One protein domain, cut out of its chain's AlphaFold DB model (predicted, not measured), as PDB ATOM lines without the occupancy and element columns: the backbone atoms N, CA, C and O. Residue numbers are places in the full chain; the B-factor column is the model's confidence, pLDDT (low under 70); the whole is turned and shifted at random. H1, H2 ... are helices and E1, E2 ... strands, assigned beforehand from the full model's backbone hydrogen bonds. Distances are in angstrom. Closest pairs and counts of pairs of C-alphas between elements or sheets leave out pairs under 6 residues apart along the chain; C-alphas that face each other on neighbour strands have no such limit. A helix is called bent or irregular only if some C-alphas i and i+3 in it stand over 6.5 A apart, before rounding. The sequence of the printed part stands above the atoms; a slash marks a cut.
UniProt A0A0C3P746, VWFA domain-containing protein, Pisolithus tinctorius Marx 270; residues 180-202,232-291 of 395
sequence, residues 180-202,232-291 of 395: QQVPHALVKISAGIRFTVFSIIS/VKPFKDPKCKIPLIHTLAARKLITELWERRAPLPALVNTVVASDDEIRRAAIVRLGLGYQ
ATOM      1  N   GLN A 180     157.587 113.719 128.157       89.56
ATOM      2  CA  GLN A 180     158.114 112.941 129.278       89.56
ATOM      3  C   GLN A 180     156.936 112.454 130.118       89.56
ATOM      4  O   GLN A 180     156.285 113.260 130.778       89.56
ATOM      5  N   GLN A 181     156.655 111.154 130.082       89.50
ATOM      6  CA  GLN A 181     155.513 110.544 130.763       89.50
ATOM      7  C   GLN A 181     155.971 109.608 131.885       89.50
ATOM      8  O   GLN A 181     156.946 108.876 131.720       89.50
ATOM      9  N   VAL A 182     155.224 109.593 132.991       91.56
ATOM     10  CA  VAL A 182     155.358 108.627 134.087       91.56
ATOM     11  C   VAL A 182     153.971 108.164 134.573       91.56
ATOM     12  O   VAL A 182     153.128 109.012 134.868       91.56
ATOM     13  N   PRO A 183     153.706 106.853 134.719       88.62
ATOM     14  CA  PRO A 183     154.581 105.730 134.374       88.62
ATOM     15  C   PRO A 183     154.934 105.669 132.885       88.62
ATOM     16  O   PRO A 183     154.103 105.991 132.031       88.62
ATOM     17  N   HIS A 184     156.155 105.231 132.574       85.75
ATOM     18  CA  HIS A 184     156.587 105.061 131.187       85.75
ATOM     19  C   HIS A 184     155.738 104.012 130.451       85.75
ATOM     20  O   HIS A 184     155.323 104.227 129.314       85.75
ATOM     21  N   ALA A 185     155.426 102.901 131.124       83.44
ATOM     22  CA  ALA A 185     154.565 101.843 130.605       83.44
ATOM     23  C   ALA A 185     153.237 101.788 131.379       83.44
ATOM     24  O   ALA A 185     153.211 101.584 132.595       83.44
ATOM     25  N   LEU A 186     152.116 101.927 130.668       82.44
ATOM     26  CA  LEU A 186     150.767 101.890 131.243       82.44
ATOM     27  C   LEU A 186     150.233 100.447 131.249       82.44
ATOM     28  O   LEU A 186     149.431 100.063 130.407       82.44
ATOM     29  N   VAL A 187     150.733  99.620 132.170       72.75
ATOM     30  CA  VAL A 187     150.518  98.156 132.139       72.75
ATOM     31  C   VAL A 187     149.419  97.624 133.061       72.75
ATOM     32  O   VAL A 187     148.973  96.495 132.867       72.75
ATOM     33  N   LYS A 188     148.982  98.373 134.080       68.88
ATOM     34  CA  LYS A 188     147.991  97.888 135.058       68.88
ATOM     35  C   LYS A 188     147.003  98.983 135.440       68.88
ATOM     36  O   LYS A 188     147.350  99.899 136.179       68.88
ATOM     37  N   ILE A 189     145.767  98.841 134.969       73.56
ATOM     38  CA  ILE A 189     144.605  99.581 135.466       73.56
ATOM     39  C   ILE A 189     143.734  98.559 136.196       73.56
ATOM     40  O   ILE A 189     143.388  97.522 135.632       73.56
ATOM     41  N   SER A 190     143.431  98.814 137.466       73.69
ATOM     42  CA  SER A 190     142.659  97.905 138.316       73.69
ATOM     43  C   SER A 190     141.403  98.604 138.814       73.69
ATOM     44  O   SER A 190     141.444  99.785 139.160       73.69
ATOM     45  N   ALA A 191     140.289  97.875 138.857       75.88
ATOM     46  CA  ALA A 191     139.026  98.406 139.356       75.88
ATOM     47  C   ALA A 191     139.176  98.892 140.809       75.88
ATOM     48  O   ALA A 191     139.819  98.233 141.625       75.88
ATOM     49  N   GLY A 192     138.605 100.060 141.117       76.69
ATOM     50  CA  GLY A 192     138.646 100.661 142.455       76.69
ATOM     51  C   GLY A 192     139.977 101.311 142.853       76.69
ATOM     52  O   GLY A 192     140.049 101.911 143.920       76.69
ATOM     53  N   ILE A 193     141.022 101.248 142.016       81.94
ATOM     54  CA  ILE A 193     142.321 101.877 142.291       81.94
ATOM     55  C   ILE A 193     142.512 103.076 141.366       81.94
ATOM     56  O   ILE A 193     142.466 102.950 140.142       81.94
ATOM     57  N   ARG A 194     142.786 104.252 141.946       83.69
ATOM     58  CA  ARG A 194     143.103 105.446 141.159       83.69
ATOM     59  C   ARG A 194     144.437 105.263 140.438       83.69
ATOM     60  O   ARG A 194     145.489 105.185 141.069       83.69
ATOM     61  N   PHE A 195     144.389 105.257 139.112       83.94
ATOM     62  CA  PHE A 195     145.571 105.280 138.257       83.94
ATOM     63  C   PHE A 195     145.900 106.727 137.878       83.94
ATOM     64  O   PHE A 195     145.028 107.469 137.435       83.94
ATOM     65  N   THR A 196     147.144 107.160 138.087       89.50
ATOM     66  CA  THR A 196     147.575 108.537 137.804       89.50
ATOM     67  C   THR A 196     148.779 108.516 136.880       89.50
ATOM     68  O   THR A 196     149.782 107.869 137.184       89.50
ATOM     69  N   VAL A 197     148.675 109.255 135.777       90.12
ATOM     70  CA  VAL A 197     149.743 109.459 134.800       90.12
ATOM     71  C   VAL A 197     150.096 110.939 134.796       90.12
ATOM     72  O   VAL A 197     149.209 111.786 134.723       90.12
ATOM     73  N   PHE A 198     151.385 111.245 134.879       91.69
ATOM     74  CA  PHE A 198     151.901 112.592 134.692       91.69
ATOM     75  C   PHE A 198     152.629 112.677 133.358       91.69
ATOM     76  O   PHE A 198     153.376 111.764 133.006       91.69
ATOM     77  N   SER A 199     152.461 113.801 132.666       87.56
ATOM     78  CA  SER A 199     153.137 114.080 131.403       87.56
ATOM     79  C   SER A 199     153.639 115.518 131.374       87.56
ATOM     80  O   SER A 199     152.870 116.448 131.602       87.56
ATOM     81  N   ILE A 200     154.924 115.701 131.075       88.38
ATOM     82  CA  ILE A 200     155.536 117.003 130.797       88.38
ATOM     83  C   ILE A 200     155.703 117.110 129.284       88.38
ATOM     84  O   ILE A 200     156.373 116.277 128.669       88.38
ATOM     85  N   ILE A 201     155.080 118.122 128.682       85.56
ATOM     86  CA  ILE A 201     155.035 118.309 127.229       85.56
ATOM     87  C   ILE A 201     155.781 119.598 126.877       85.56
ATOM     88  O   ILE A 201     155.555 120.637 127.486       85.56
ATOM     89  N   SER A 202     156.659 119.541 125.876       80.81
ATOM     90  CA  SER A 202     157.430 120.702 125.395       80.81
ATOM     91  C   SER A 202     156.646 121.595 124.418       80.81
ATOM     92  O   SER A 202     157.103 122.673 124.042       80.81
ATOM     93  N   VAL A 232     143.244 123.520 134.197       81.31
ATOM     94  CA  VAL A 232     143.104 123.811 135.625       81.31
ATOM     95  C   VAL A 232     143.990 124.983 136.002       81.31
ATOM     96  O   VAL A 232     145.100 125.142 135.481       81.31
ATOM     97  N   LYS A 233     143.517 125.793 136.949       77.38
ATOM     98  CA  LYS A 233     144.288 126.895 137.524       77.38
ATOM     99  C   LYS A 233     145.586 126.333 138.118       77.38
ATOM    100  O   LYS A 233     145.531 125.488 139.019       77.38
ATOM    101  N   PRO A 234     146.765 126.752 137.619       69.50
ATOM    102  CA  PRO A 234     148.023 126.201 138.088       69.50
ATOM    103  C   PRO A 234     148.229 126.568 139.557       69.50
ATOM    104  O   PRO A 234     148.074 127.723 139.943       69.50
ATOM    105  N   PHE A 235     148.648 125.588 140.357       67.81
ATOM    106  CA  PHE A 235     149.160 125.812 141.707       67.81
ATOM    107  C   PHE A 235     150.448 126.640 141.608       67.81
ATOM    108  O   PHE A 235     151.536 126.095 141.394       67.81
ATOM    109  N   LYS A 236     150.302 127.964 141.676       63.38
ATOM    110  CA  LYS A 236     151.398 128.930 141.641       63.38
ATOM    111  C   LYS A 236     151.627 129.467 143.044       63.38
ATOM    112  O   LYS A 236     150.806 130.212 143.565       63.38
ATOM    113  N   ASP A 237     152.769 129.117 143.614       68.12
ATOM    114  CA  ASP A 237     153.349 129.895 144.700       68.12
ATOM    115  C   ASP A 237     154.052 131.112 144.065       68.12
ATOM    116  O   ASP A 237     154.885 130.913 143.177       68.12
ATOM    117  N   PRO A 238     153.751 132.360 144.471       67.94
ATOM    118  CA  PRO A 238     154.420 133.551 143.940       67.94
ATOM    119  C   PRO A 238     155.951 133.522 144.085       67.94
ATOM    120  O   PRO A 238     156.646 134.204 143.330       67.94
ATOM    121  N   LYS A 239     156.496 132.721 145.009       72.12
ATOM    122  CA  LYS A 239     157.942 132.544 145.203       72.12
ATOM    123  C   LYS A 239     158.543 131.444 144.324       72.12
ATOM    124  O   LYS A 239     159.749 131.459 144.078       72.12
ATOM    125  N   CYS A 240     157.736 130.502 143.831       67.88
ATOM    126  CA  CYS A 240     158.214 129.351 143.070       67.88
ATOM    127  C   CYS A 240     157.925 129.507 141.574       67.88
ATOM    128  O   CYS A 240     156.780 129.541 141.127       67.88
ATOM    129  N   LYS A 241     158.987 129.538 140.764       79.50
ATOM    130  CA  LYS A 241     158.866 129.630 139.298       79.50
ATOM    131  C   LYS A 241     158.379 128.327 138.655       79.50
ATOM    132  O   LYS A 241     157.965 128.342 137.497       79.50
ATOM    133  N   ILE A 242     158.447 127.209 139.378       82.75
ATOM    134  CA  ILE A 242     158.144 125.871 138.870       82.75
ATOM    135  C   ILE A 242     156.739 125.461 139.345       82.75
ATOM    136  O   ILE A 242     156.501 125.409 140.551       82.75
ATOM    137  N   PRO A 243     155.795 125.141 138.438       84.50
ATOM    138  CA  PRO A 243     154.452 124.727 138.837       84.50
ATOM    139  C   PRO A 243     154.455 123.393 139.598       84.50
ATOM    140  O   PRO A 243     155.112 122.443 139.169       84.50
ATOM    141  N   LEU A 244     153.628 123.269 140.644       85.81
ATOM    142  CA  LEU A 244     153.570 122.068 141.498       85.81
ATOM    143  C   LEU A 244     153.372 120.764 140.711       85.81
ATOM    144  O   LEU A 244     154.016 119.759 141.002       85.81
ATOM    145  N   ILE A 245     152.510 120.766 139.689       88.56
ATOM    146  CA  ILE A 245     152.244 119.568 138.880       88.56
ATOM    147  C   ILE A 245     153.491 119.080 138.130       88.56
ATOM    148  O   ILE A 245     153.701 117.875 138.005       88.56
ATOM    149  N   HIS A 246     154.358 120.000 137.701       89.12
ATOM    150  CA  HIS A 246     155.626 119.655 137.065       89.12
ATOM    151  C   HIS A 246     156.613 119.103 138.090       89.12
ATOM    152  O   HIS A 246     157.296 118.126 137.807       89.12
ATOM    153  N   THR A 247     156.632 119.662 139.301       91.19
ATOM    154  CA  THR A 247     157.422 119.141 140.423       91.19
ATOM    155  C   THR A 247     156.991 117.719 140.803       91.19
ATOM    156  O   THR A 247     157.837 116.847 140.998       91.19
ATOM    157  N   LEU A 248     155.684 117.436 140.844       93.00
ATOM    158  CA  LEU A 248     155.152 116.089 141.092       93.00
ATOM    159  C   LEU A 248     155.517 115.112 139.968       93.00
ATOM    160  O   LEU A 248     155.964 113.996 140.248       93.00
ATOM    161  N   ALA A 249     155.378 115.542 138.711       93.50
ATOM    162  CA  ALA A 249     155.773 114.762 137.544       93.50
ATOM    163  C   ALA A 249     157.278 114.443 137.569       93.50
ATOM    164  O   ALA A 249     157.664 113.283 137.451       93.50
ATOM    165  N   ALA A 250     158.125 115.446 137.811       94.62
ATOM    166  CA  ALA A 250     159.572 115.299 137.910       94.62
ATOM    167  C   ALA A 250     159.984 114.384 139.070       94.62
ATOM    168  O   ALA A 250     160.827 113.510 138.884       94.62
ATOM    169  N   ARG A 251     159.343 114.499 140.242       95.25
ATOM    170  CA  ARG A 251     159.574 113.588 141.375       95.25
ATOM    171  C   ARG A 251     159.258 112.139 140.999       95.25
ATOM    172  O   ARG A 251     160.027 111.236 141.330       95.25
ATOM    173  N   LYS A 252     158.149 111.908 140.290       95.06
ATOM    174  CA  LYS A 252     157.775 110.576 139.798       95.06
ATOM    175  C   LYS A 252     158.729 110.065 138.714       95.06
ATOM    176  O   LYS A 252     159.092 108.894 138.771       95.06
ATOM    177  N   LEU A 253     159.197 110.922 137.805       94.62
ATOM    178  CA  LEU A 253     160.225 110.583 136.811       94.62
ATOM    179  C   LEU A 253     161.556 110.201 137.476       94.62
ATOM    180  O   LEU A 253     162.144 109.186 137.114       94.62
ATOM    181  N   ILE A 254     162.002 110.954 138.491       95.12
ATOM    182  CA  ILE A 254     163.184 110.612 139.300       95.12
ATOM    183  C   ILE A 254     163.003 109.237 139.948       95.12
ATOM    184  O   ILE A 254     163.916 108.418 139.897       95.12
ATOM    185  N   THR A 255     161.820 108.966 140.509       94.19
ATOM    186  CA  THR A 255     161.507 107.663 141.118       94.19
ATOM    187  C   THR A 255     161.575 106.532 140.088       94.19
ATOM    188  O   THR A 255     162.208 105.517 140.347       94.19
ATOM    189  N   GLU A 256     160.992 106.695 138.896       93.00
ATOM    190  CA  GLU A 256     161.062 105.664 137.850       93.00
ATOM    191  C   GLU A 256     162.470 105.436 137.301       93.00
ATOM    192  O   GLU A 256     162.842 104.292 137.025       93.00
ATOM    193  N   LEU A 257     163.251 106.506 137.134       91.81
ATOM    194  CA  LEU A 257     164.648 106.406 136.721       91.81
ATOM    195  C   LEU A 257     165.461 105.670 137.782       91.81
ATOM    196  O   LEU A 257     166.216 104.765 137.432       91.81
ATOM    197  N   TRP A 258     165.273 106.010 139.060       89.00
ATOM    198  CA  TRP A 258     165.934 105.345 140.181       89.00
ATOM    199  C   TRP A 258     165.594 103.858 140.261       89.00
ATOM    200  O   TRP A 258     166.488 103.022 140.364       89.00
ATOM    201  N   GLU A 259     164.315 103.521 140.111       90.31
ATOM    202  CA  GLU A 259     163.815 102.143 140.130       90.31
ATOM    203  C   GLU A 259     164.128 101.360 138.841       90.31
ATOM    204  O   GLU A 259     163.692 100.220 138.694       90.31
ATOM    205  N   ARG A 260     164.875 101.951 137.897       90.25
ATOM    206  CA  ARG A 260     165.238 101.351 136.601       90.25
ATOM    207  C   ARG A 260     164.022 100.925 135.759       90.25
ATOM    208  O   ARG A 260     164.108  99.978 134.982       90.25
ATOM    209  N   ARG A 261     162.892 101.632 135.898       86.12
ATOM    210  CA  ARG A 261     161.636 101.377 135.160       86.12
ATOM    211  C   ARG A 261     161.441 102.292 133.951       86.12
ATOM    212  O   ARG A 261     160.695 101.933 133.043       86.12
ATOM    213  N   ALA A 262     162.092 103.453 133.939       86.12
ATOM    214  CA  ALA A 262     162.109 104.353 132.787       86.12
ATOM    215  C   ALA A 262     163.277 104.031 131.833       86.12
ATOM    216  O   ALA A 262     164.348 103.619 132.296       86.12
ATOM    217  N   PRO A 263     163.105 104.251 130.515       86.38
ATOM    218  CA  PRO A 263     164.186 104.137 129.548       86.38
ATOM    219  C   PRO A 263     165.255 105.199 129.812       86.38
ATOM    220  O   PRO A 263     164.982 106.283 130.336       86.38
ATOM    221  N   LEU A 264     166.485 104.882 129.423       86.06
ATOM    222  CA  LEU A 264     167.613 105.787 129.579       86.06
ATOM    223  C   LEU A 264     167.605 106.862 128.485       86.06
ATOM    224  O   LEU A 264     167.370 106.538 127.319       86.06
ATOM    225  N   PRO A 265     167.874 108.134 128.830       82.44
ATOM    226  CA  PRO A 265     168.114 109.168 127.831       82.44
ATOM    227  C   PRO A 265     169.334 108.844 126.962       82.44
ATOM    228  O   PRO A 265     170.324 108.306 127.456       82.44
ATOM    229  N   ALA A 266     169.286 109.224 125.688       76.88
ATOM    230  CA  ALA A 266     170.430 109.122 124.790       76.88
ATOM    231  C   ALA A 266     171.517 110.166 125.126       76.88
ATOM    232  O   ALA A 266     171.273 111.162 125.819       76.88
ATOM    233  N   LEU A 267     172.738 109.916 124.649       67.19
ATOM    234  CA  LEU A 267     173.916 110.759 124.861       67.19
ATOM    235  C   LEU A 267     174.244 111.534 123.587       67.19
ATOM    236  O   LEU A 267     174.257 110.955 122.507       67.19
ATOM    237  N   VAL A 268     174.582 112.822 123.724       56.94
ATOM    238  CA  VAL A 268     174.930 113.692 122.578       56.94
ATOM    239  C   VAL A 268     176.238 113.249 121.899       56.94
ATOM    240  O   VAL A 268     176.446 113.514 120.719       56.94
ATOM    241  N   ASN A 269     177.112 112.548 122.630       54.50
ATOM    242  CA  ASN A 269     178.434 112.118 122.173       54.50
ATOM    243  C   ASN A 269     178.621 110.605 122.375       54.50
ATOM    244  O   ASN A 269     178.073 110.035 123.319       54.50
ATOM    245  N   THR A 270     179.481 109.974 121.563       50.78
ATOM    246  CA  THR A 270     179.981 108.589 121.723       50.78
ATOM    247  C   THR A 270     180.945 108.455 122.909       50.78
ATOM    248  O   THR A 270     182.059 107.949 122.802       50.78
ATOM    249  N   VAL A 271     180.520 108.941 124.071       53.25
ATOM    250  CA  VAL A 271     181.178 108.667 125.345       53.25
ATOM    251  C   VAL A 271     180.659 107.320 125.825       53.25
ATOM    252  O   VAL A 271     179.450 107.109 125.905       53.25
ATOM    253  N   VAL A 272     181.574 106.403 126.135       58.81
ATOM    254  CA  VAL A 272     181.219 105.154 126.810       58.81
ATOM    255  C   VAL A 272     180.800 105.524 128.228       58.81
ATOM    256  O   VAL A 272     181.643 105.859 129.054       58.81
ATOM    257  N   ALA A 273     179.497 105.520 128.477       62.81
ATOM    258  CA  ALA A 273     178.913 105.780 129.780       62.81
ATOM    259  C   ALA A 273     178.081 104.578 130.205       62.81
ATOM    260  O   ALA A 273     177.356 104.000 129.394       62.81
ATOM    261  N   SER A 274     178.170 104.214 131.476       78.88
ATOM    262  CA  SER A 274     177.311 103.178 132.026       78.88
ATOM    263  C   SER A 274     175.866 103.665 132.131       78.88
ATOM    264  O   SER A 274     175.585 104.841 132.380       78.88
ATOM    265  N   ASP A 275     174.935 102.723 132.033       80.88
ATOM    266  CA  ASP A 275     173.510 102.956 132.250       80.88
ATOM    267  C   ASP A 275     173.214 103.685 133.571       80.88
ATOM    268  O   ASP A 275     172.314 104.524 133.641       80.88
ATOM    269  N   ASP A 276     173.968 103.377 134.631       80.88
ATOM    270  CA  ASP A 276     173.831 104.018 135.942       80.88
ATOM    271  C   ASP A 276     174.334 105.466 135.947       80.88
ATOM    272  O   ASP A 276     173.746 106.309 136.629       80.88
ATOM    273  N   GLU A 277     175.365 105.795 135.173       77.19
ATOM    274  CA  GLU A 277     175.821 107.178 135.032       77.19
ATOM    275  C   GLU A 277     174.840 107.995 134.191       77.19
ATOM    276  O   GLU A 277     174.505 109.114 134.582       77.19
ATOM    277  N   ILE A 278     174.313 107.434 133.097       82.81
ATOM    278  CA  ILE A 278     173.271 108.076 132.277       82.81
ATOM    279  C   ILE A 278     172.041 108.364 133.146       82.81
ATOM    280  O   ILE A 278     171.499 109.473 133.149       82.81
ATOM    281  N   ARG A 279     171.637 107.385 133.958       90.06
ATOM    282  CA  ARG A 279     170.549 107.505 134.931       90.06
ATOM    283  C   ARG A 279     170.840 108.550 136.002       90.06
ATOM    284  O   ARG A 279     169.971 109.367 136.296       90.06
ATOM    285  N   ARG A 280     172.048 108.556 136.576       86.69
ATOM    286  CA  ARG A 280     172.480 109.571 137.547       86.69
ATOM    287  C   ARG A 280     172.399 110.960 136.938       86.69
ATOM    288  O   ARG A 280     171.780 111.832 137.537       86.69
ATOM    289  N   ALA A 281     172.960 111.156 135.751       84.94
ATOM    290  CA  ALA A 281     172.901 112.423 135.038       84.94
ATOM    291  C   ALA A 281     171.450 112.847 134.765       84.94
ATOM    292  O   ALA A 281     171.113 114.021 134.911       84.94
ATOM    293  N   ALA A 282     170.561 111.899 134.448       91.00
ATOM    294  CA  ALA A 282     169.150 112.179 134.202       91.00
ATOM    295  C   ALA A 282     168.430 112.629 135.480       91.00
ATOM    296  O   ALA A 282     167.680 113.605 135.454       91.00
ATOM    297  N   ILE A 283     168.706 111.961 136.602       92.50
ATOM    298  CA  ILE A 283     168.170 112.312 137.920       92.50
ATOM    299  C   ILE A 283     168.710 113.665 138.383       92.50
ATOM    300  O   ILE A 283     167.923 114.496 138.818       92.50
ATOM    301  N   VAL A 284     170.012 113.926 138.236       86.56
ATOM    302  CA  VAL A 284     170.620 115.227 138.561       86.56
ATOM    303  C   VAL A 284     170.003 116.330 137.707       86.56
ATOM    304  O   VAL A 284     169.621 117.368 138.237       86.56
ATOM    305  N   ARG A 285     169.816 116.100 136.401       90.19
ATOM    306  CA  ARG A 285     169.154 117.058 135.506       90.19
ATOM    307  C   ARG A 285     167.732 117.386 135.963       90.19
ATOM    308  O   ARG A 285     167.369 118.558 135.986       90.19
ATOM    309  N   LEU A 286     166.937 116.380 136.333       93.06
ATOM    310  CA  LEU A 286     165.587 116.592 136.869       93.06
ATOM    311  C   LEU A 286     165.625 117.279 138.244       93.06
ATOM    312  O   LEU A 286     164.843 118.192 138.485       93.06
ATOM    313  N   GLY A 287     166.547 116.884 139.122       90.38
ATOM    314  CA  GLY A 287     166.718 117.456 140.455       90.38
ATOM    315  C   GLY A 287     167.086 118.937 140.413       90.38
ATOM    316  O   GLY A 287     166.451 119.748 141.077       90.38
ATOM    317  N   LEU A 288     168.047 119.314 139.570       86.44
ATOM    318  CA  LEU A 288     168.434 120.711 139.374       86.44
ATOM    319  C   LEU A 288     167.352 121.506 138.631       86.44
ATOM    320  O   LEU A 288     167.032 122.622 139.031       86.44
ATOM    321  N   GLY A 289     166.756 120.932 137.579       88.56
ATOM    322  CA  GLY A 289     165.749 121.610 136.759       88.56
ATOM    323  C   GLY A 289     164.433 121.885 137.489       88.56
ATOM    324  O   GLY A 289     163.801 122.911 137.244       88.56
ATOM    325  N   TYR A 290     164.039 120.995 138.402       91.38
ATOM    326  CA  TYR A 290     162.796 121.103 139.172       91.38
ATOM    327  C   TYR A 290     163.016 121.413 140.658       91.38
ATOM    328  O   TYR A 290     162.055 121.374 141.423       91.38
ATOM    329  N   GLN A 291     164.252 121.733 141.064       87.62
ATOM    330  CA  GLN A 291     164.624 122.050 142.450       87.62
ATOM    331  C   GLN A 291     164.181 120.961 143.443       87.62
ATOM    332  O   GLN A 291     163.548 121.221 144.464       87.62
TER     333      GLN A 291
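AT A GLANCE: This is residues 180 to 202 and 232 to 291 of the 395 residues of the protein "VWFA domain-containing protein" of Pisolithus tinctorius Marx 270 (UniProt A0A0C3P746). Two helices of equal residue count, H1 and H2, lie side by side and run opposite ways as a helical hairpin, and a small hairpin of two short strands, E1 and E2, packs on H1 but not on H2. Around this small core the chain makes wide loops, of which residues 187 to 194 and residues 268 to 274 stick out free. The printed part has 83 residues, with two named strands followed by two named helices in the order E1, E2, H1, H2; the two-stranded sheet is antiparallel. The class is mostly helix, though under half of the residues, 37 of 83, are in named elements. The whole is loose, with a radius of gyration of the C-alphas of 14.9 A, and its flat outline spans 43 by 39 by 20 A.

IN THESE COORDINATES: Find C-alpha 180 at (158.114, 112.941, 129.278), where E1 begins; it covers residues 180 to 182 and is 7.0 A long. After residues 183 to 197 comes E2, residues 198 to 201, 9.9 A from first to last C-alpha. Past the cut, look for C-alpha 244 at (153.570, 122.068, 141.498); from there H1 runs through residues 244 to 258 over 20.8 A. H2, residues 275 to 289, is 20.7 A long and ends at C-alpha 289, at (165.749, 121.610, 136.759). Neither helix is bent.

HOW THE PARTS SIT: Start with the hairpin of E1 and E2, antiparallel with 178 degrees between their directions. The C-alphas of 181 and 199 face each other at 4.3 A; N 182 and O 198 are 2.9 A apart and N 200 and O 180 are 2.8 A apart, both within hydrogen-bond range. Next compare the sheet with H1: the closest C-alphas of E2 and H1 are those of Phe 198 and Ala 249, 5.3 A apart. For E1 and H1 they are those of Val 182 and Leu 253, at 5.9 A. H1 and H2 touch, with the closest C-alphas, those of Ile 254 and Ile 283, 5.4 A apart. They form a helical hairpin, at a shallow tilt of 15 degrees, opposite ways. H2 is apart from E1 and from E2. In H1 and H2 every O i to N i+4 pair is within hydrogen-bond range.

THE WHOLE: The two C-alphas farthest apart, those of Gly 192 and Thr 270, are 46.9 A from each other. Residues 203 to 231 are not printed, and C-alphas 202 and 232 are 17.9 A apart across this cut, which falls in the link from E2 to H1. The links from E1 to E2 and from H1 to H2 are long. Mean pLDDT of the printed part is 82.3; look for values under 70 at residue 188, residues 234 to 238, residue 240 and residues 267 to 273.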